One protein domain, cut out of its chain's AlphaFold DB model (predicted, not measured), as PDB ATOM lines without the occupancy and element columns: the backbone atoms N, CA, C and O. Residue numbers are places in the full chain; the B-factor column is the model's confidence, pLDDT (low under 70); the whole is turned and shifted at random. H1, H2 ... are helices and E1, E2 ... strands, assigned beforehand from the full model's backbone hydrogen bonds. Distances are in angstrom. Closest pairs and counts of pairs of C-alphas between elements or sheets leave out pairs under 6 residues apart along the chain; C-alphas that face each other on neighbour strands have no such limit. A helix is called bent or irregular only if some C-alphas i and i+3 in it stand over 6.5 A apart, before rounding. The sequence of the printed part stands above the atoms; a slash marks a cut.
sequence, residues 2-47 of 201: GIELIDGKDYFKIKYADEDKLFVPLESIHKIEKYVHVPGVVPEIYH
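What this domain is: This is residues 2 to 47 of the 201 residues of the protein "Helicase ATP-binding domain-containing protein" of Fusobacterium necrophorum subsp. funduliforme 1_1_36S (UniProt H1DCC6). A small, strongly twisted wall of three strands, E1, E2 and E3, has one short helix, H1, over one face; beyond it residues 36 to 42 stick out. The printed part has 46 residues, under half in named elements, class mixed. The antiparallel sheet E1, E2, E3 is a meander, each strand the neighbour of the one before. The whole is loose, radius of gyration of the C-alphas 12.7 A, spanning 41 by 23 by 14 A.

How they stand to each other: E1, residues 3 to 6, and E2, residues 9 to 15, form a hairpin; N 4 and O 11 are within hydrogen-bond range at 2.8 A. E2 and E3, residues 21 to 25, form another, with N 14 and O 22 at 2.9 A. H1, residues 26 to 31, is on the sheet at a height of 7.4 A; its closest C-alphas to E2 are Leu 26 and Tyr 11, 5.5 A. H1 is irregular, C-alphas 27 and 30 being 7.6 A apart; 0 of 2 O i to N i+4 pairs and 2 of 3 O i to N i+3 pairs are within range.

Where its parts are: E1 begins at C-alpha 3 (276.831, 280.473, 119.220); E2 measures 18.9 A; H1 ends at C-alpha 31 (262.301, 275.279, 118.149).

The domain as a whole: The farthest C-alphas, Gly 8 and Gly 40, are 40.9 A apart. The printed part has no cut; no printed residue is under 70 in pLDDT.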
ATOM      1  N   GLY A   2     276.596 280.438 114.225       83.81
ATOM      2  CA  GLY A   2     277.199 279.855 115.440       83.81
ATOM      3  C   GLY A   2     276.576 280.352 116.749       83.81
ATOM      4  O   GLY A   2     275.519 280.982 116.722       83.81
ATOM      5  N   ILE A   3     277.217 280.020 117.874       88.81
ATOM      6  CA  ILE A   3     276.831 280.473 119.220       88.81
ATOM      7  C   ILE A   3     277.535 281.804 119.519       88.81
ATOM      8  O   ILE A   3     278.708 281.965 119.187       88.81
ATOM      9  N   GLU A   4     276.822 282.746 120.131       90.81
ATOM     10  CA  GLU A   4     277.306 284.071 120.520       90.81
ATOM     11  C   GLU A   4     276.919 284.361 121.978       90.81
ATOM     12  O   GLU A   4     275.790 284.083 122.389       90.81
ATOM     13  N   LEU A   5     277.859 284.906 122.757       89.75
ATOM     14  CA  LEU A   5     277.660 285.256 124.164       89.75
ATOM     15  C   LEU A   5     277.154 286.700 124.267       89.75
ATOM     16  O   LEU A   5     277.850 287.627 123.850       89.75
ATOM     17  N   ILE A   6     275.966 286.899 124.839       89.56
ATOM     18  CA  ILE A   6     275.356 288.218 125.062       89.56
ATOM     19  C   ILE A   6     274.921 288.296 126.525       89.56
ATOM     20  O   ILE A   6     274.174 287.439 126.997       89.56
ATOM     21  N   ASP A   7     275.417 289.296 127.256       88.38
ATOM     22  CA  ASP A   7     275.110 289.535 128.677       88.38
ATOM     23  C   ASP A   7     275.258 288.288 129.573       88.38
ATOM     24  O   ASP A   7     274.441 288.011 130.451       88.38
ATOM     25  N   GLY A   8     276.311 287.498 129.329       88.31
ATOM     26  CA  GLY A   8     276.619 286.290 130.103       88.31
ATOM     27  C   GLY A   8     275.737 285.078 129.785       88.31
ATOM     28  O   GLY A   8     275.776 284.097 130.524       88.31
ATOM     29  N   LYS A   9     274.952 285.127 128.702       89.81
ATOM     30  CA  LYS A   9     274.131 284.013 128.219       89.81
ATOM     31  C   LYS A   9     274.482 283.653 126.780       89.81
ATOM     32  O   LYS A   9     274.768 284.528 125.966       89.81
ATOM     33  N   ASP A  10     274.412 282.364 126.472       92.06
ATOM     34  CA  ASP A  10     274.674 281.842 125.134       92.06
ATOM     35  C   ASP A  10     273.414 281.868 124.257       92.06
ATOM     36  O   ASP A  10     272.339 281.386 124.639       92.06
ATOM     37  N   TYR A  11     273.571 282.379 123.038       93.50
ATOM     38  CA  TYR A  11     272.526 282.436 122.022       93.50
ATOM     39  C   TYR A  11     273.000 281.795 120.727       93.50
ATOM     40  O   TYR A  11     274.134 281.976 120.297       93.50
ATOM     41  N   PHE A  12     272.103 281.098 120.044       92.38
ATOM     42  CA  PHE A  12     272.313 280.668 118.675       92.38
ATOM     43  C   PHE A  12     271.916 281.791 117.714       92.38
ATOM     44  O   PHE A  12     270.771 282.249 117.712       92.38
ATOM     45  N   LYS A  13     272.857 282.237 116.883       92.00
ATOM     46  CA  LYS A  13     272.624 283.311 115.917       92.00
ATOM     47  C   LYS A  13     272.151 282.753 114.586       92.00
ATOM     48  O   LYS A  13     272.843 281.951 113.955       92.00
ATOM     49  N   ILE A  14     271.006 283.237 114.118       91.31
ATOM     50  CA  ILE A  14     270.398 282.863 112.841       91.31
ATOM     51  C   ILE A  14     270.280 284.109 111.970       91.31
ATOM     52  O   ILE A  14     269.837 285.157 112.431       91.31
ATOM     53  N   LYS A  15     270.689 283.987 110.707       92.25
ATOM     54  CA  LYS A  15     270.550 285.043 109.705       92.25
ATOM     55  C   LYS A  15     269.263 284.840 108.908       92.25
ATOM     56  O   LYS A  15     269.012 283.731 108.444       92.25
ATOM     57  N   TYR A  16     268.499 285.911 108.757       92.12
ATOM     58  CA  TYR A  16     267.278 286.012 107.962       92.12
ATOM     59  C   TYR A  16     267.550 286.851 106.698       92.12
ATOM     60  O   TYR A  16     268.710 287.127 106.369       92.12
ATOM     61  N   ALA A  17     266.504 287.184 105.937       91.06
ATOM     62  CA  ALA A  17     266.628 288.038 104.755       91.06
ATOM     63  C   ALA A  17     267.199 289.423 105.122       91.06
ATOM     64  O   ALA A  17     267.130 289.835 106.275       91.06
ATOM     65  N   ASP A  18     267.805 290.112 104.154       89.56
ATOM     66  CA  ASP A  18     268.404 291.450 104.320       89.56
ATOM     67  C   ASP A  18     269.453 291.584 105.444       89.56
ATOM     68  O   ASP A  18     269.647 292.659 106.000       89.56
ATOM     69  N   GLU A  19     270.172 290.502 105.767       87.69
ATOM     70  CA  GLU A  19     271.168 290.454 106.858       87.69
ATOM     71  C   GLU A  19     270.588 290.573 108.281       87.69
ATOM     72  O   GLU A  19     271.358 290.667 109.247       87.69
ATOM     73  N   ASP A  20     269.263 290.483 108.432       90.38
ATOM     74  CA  ASP A  20     268.595 290.447 109.732       90.38
ATOM     75  C   ASP A  20     269.118 289.289 110.593       90.38
ATOM     76  O   ASP A  20     269.392 288.183 110.113       90.38
ATOM     77  N   LYS A  21     269.255 289.526 111.902       91.69
ATOM     78  CA  LYS A  21     269.797 288.552 112.860       91.69
ATOM     79  C   LYS A  21     268.793 288.272 113.966       91.69
ATOM     80  O   LYS A  21     268.349 289.188 114.652       91.69
ATOM     81  N   LEU A  22     268.502 286.993 114.178       91.25
ATOM     82  CA  LEU A  22     267.742 286.502 115.319       91.25
ATOM     83  C   LEU A  22     268.682 285.763 116.273       91.25
ATOM     84  O   LEU A  22     269.402 284.852 115.860       91.25
ATOM     85  N   PHE A  23     268.646 286.139 117.547       91.75
ATOM     86  CA  PHE A  23     269.380 285.475 118.620       91.75
ATOM     87  C   PHE A  23     268.413 284.584 119.396       91.75
ATOM     88  O   PHE A  23     267.519 285.071 120.085       91.75
ATOM     89  N   VAL A  24     268.565 283.270 119.250       91.81
ATOM     90  CA  VAL A  24     267.710 282.281 119.913       91.81
ATOM     91  C   VAL A  24     268.434 281.770 121.159       91.81
ATOM     92  O   VAL A  24     269.521 281.215 121.011       91.81
ATOM     93  N   PRO A  25     267.884 281.927 122.377       92.81
ATOM     94  CA  PRO A  25     268.497 281.364 123.581       92.81
ATOM     95  C   PRO A  25     268.712 279.855 123.430       92.81
ATOM     96  O   PRO A  25     267.831 279.177 122.892       92.81
ATOM     97  N   LEU A  26     269.819 279.308 123.945       88.56
ATOM     98  CA  LEU A  26     270.070 277.857 123.876       88.56
ATOM     99  C   LEU A  26     268.940 277.021 124.504       88.56
ATOM    100  O   LEU A  26     268.618 275.947 124.006       88.56
ATOM    101  N   GLU A  27     268.258 277.541 125.525       89.44
ATOM    102  CA  GLU A  27     267.076 276.906 126.131       89.44
ATOM    103  C   GLU A  27     265.921 276.701 125.123       89.44
ATOM    104  O   GLU A  27     265.130 275.765 125.229       89.44
ATOM    105  N   SER A  28     265.831 277.560 124.100       89.62
ATOM    106  CA  SER A  28     264.825 277.511 123.031       89.62
ATOM    107  C   SER A  28     265.308 276.810 121.757       89.62
ATOM    108  O   SER A  28     264.617 276.866 120.738       89.62
ATOM    109  N   ILE A  29     266.456 276.124 121.788       87.44
ATOM    110  CA  ILE A  29     267.028 275.461 120.604       87.44
ATOM    111  C   ILE A  29     266.111 274.381 120.013       87.44
ATOM    112  O   ILE A  29     266.130 274.152 118.811       87.44
ATOM    113  N   HIS A  30     265.240 273.785 120.833       89.25
ATOM    114  CA  HIS A  30     264.236 272.796 120.425       89.25
ATOM    115  C   HIS A  30     263.208 273.326 119.404       89.25
ATOM    116  O   HIS A  30     262.461 272.541 118.833       89.25
ATOM    117  N   LYS A  31     263.148 274.645 119.176       88.44
ATOM    118  CA  LYS A  31     262.301 275.279 118.149       88.44
ATOM    119  C   LYS A  31     262.983 275.377 116.782       88.44
ATOM    120  O   LYS A  31     262.378 275.883 115.840       88.44
ATOM    121  N   ILE A  32     264.251 274.978 116.689       89.38
ATOM    122  CA  ILE A  32     265.050 275.040 115.471       89.38
ATOM    123  C   ILE A  32     265.190 273.627 114.927       89.38
ATOM    124  O   ILE A  32     265.701 272.733 115.597       89.38
ATOM    125  N   GLU A  33     264.808 273.457 113.670       89.94
ATOM    126  CA  GLU A  33     264.995 272.211 112.944       89.94
ATOM    127  C   GLU A  33     265.929 272.427 111.760       89.94
ATOM    128  O   GLU A  33     265.962 273.490 111.130       89.94
ATOM    129  N   LYS A  34     266.716 271.397 111.450       88.69
ATOM    130  CA  LYS A  34     267.569 271.414 110.268       88.69
ATOM    131  C   LYS A  34     266.685 271.313 109.028       88.69
ATOM    132  O   LYS A  34     265.993 270.318 108.842       88.69
ATOM    133  N   TYR A  35     266.779 272.301 108.142       87.69
ATOM    134  CA  TYR A  35     266.142 272.219 106.832       87.69
ATOM    135  C   TYR A  35     266.727 271.054 106.020       87.69
ATOM    136  O   TYR A  35     267.945 270.964 105.827       87.69
ATOM    137  N   VAL A  36     265.859 270.163 105.540       87.38
ATOM    138  CA  VAL A  36     266.241 269.049 104.666       87.38
ATOM    139  C   VAL A  36     266.262 269.556 103.227       87.38
ATOM    140  O   VAL A  36     265.239 269.948 102.674       87.38
ATOM    141  N   HIS A  37     267.452 269.584 102.628       84.69
ATOM    142  CA  HIS A  37     267.644 270.114 101.283       84.69
ATOM    143  C   HIS A  37     267.015 269.207 100.220       84.69
ATOM    144  O   HIS A  37     267.290 268.009 100.174       84.69
ATOM    145  N   VAL A  38     266.234 269.814  99.327       85.00
ATOM    146  CA  VAL A  38     265.758 269.189  98.093       85.00
ATOM    147  C   VAL A  38     266.658 269.667  96.946       85.00
ATOM    148  O   VAL A  38     266.742 270.880  96.733       85.00
ATOM    149  N   PRO A  39     267.335 268.762  96.211       86.94
ATOM    150  CA  PRO A  39     268.205 269.135  95.098       86.94
ATOM    151  C   PRO A  39     267.509 270.059  94.095       86.94
ATOM    152  O   PRO A  39     266.390 269.791  93.664       86.94
ATOM    153  N   GLY A  40     268.175 271.154  93.726       85.94
ATOM    154  CA  GLY A  40     267.648 272.141  92.777       85.94
ATOM    155  C   GLY A  40     266.663 273.155  93.369       85.94
ATOM    156  O   GLY A  40     266.260 274.076  92.664       85.94
ATOM    157  N   VAL A  41     266.309 273.041  94.653       88.19
ATOM    158  CA  VAL A  41     265.417 273.990  95.330       88.19
ATOM    159  C   VAL A  41     266.225 274.890  96.261       88.19
ATOM    160  O   VAL A  41     266.800 274.434  97.254       88.19
ATOM    161  N   VAL A  42     266.240 276.188  95.957       86.00
ATOM    162  CA  VAL A  42     266.767 277.216  96.862       86.00
ATOM    163  C   VAL A  42     265.641 277.632  97.814       86.00
ATOM    164  O   VAL A  42     264.601 278.091  97.339       86.00
ATOM    165  N   PRO A  43     265.794 277.453  99.139       86.75
ATOM    166  CA  PRO A  43     264.756 277.841 100.081       86.75
ATOM    167  C   PRO A  43     264.616 279.363 100.131       86.75
ATOM    168  O   PRO A  43     265.602 280.099 100.169       86.75
ATOM    169  N   GLU A  44     263.372 279.824 100.175       87.19
ATOM    170  CA  GLU A  44     263.048 281.219 100.449       87.19
ATOM    171  C   GLU A  44     263.437 281.562 101.895       87.19
ATOM    172  O   GLU A  44     263.043 280.865 102.835       87.19
ATOM    173  N   ILE A  45     264.208 282.634 102.077       90.25
ATOM    174  CA  ILE A  45     264.557 283.165 103.397       90.25
ATOM    175  C   ILE A  45     263.582 284.303 103.704       90.25
ATOM    176  O   ILE A  45     263.483 285.256 102.940       90.25
ATOM    177  N   TYR A  46     262.852 284.202 104.813       90.19
ATOM    178  CA  TYR A  46     261.859 285.206 105.207       90.19
ATOM    179  C   TYR A  46     262.496 286.404 105.929       90.19
ATOM    180  O   TYR A  46     263.547 286.266 106.555       90.19
ATOM    181  N   HIS A  47     261.831 287.563 105.892       89.44
ATOM    182  CA  HIS A  47     262.176 288.728 106.721       89.44
ATOM    183  C   HIS A  47     261.586 288.588 108.129       89.44
ATOM    184  O   HIS A  47     260.466 288.078 108.295       89.44
TER     185      HIS A  47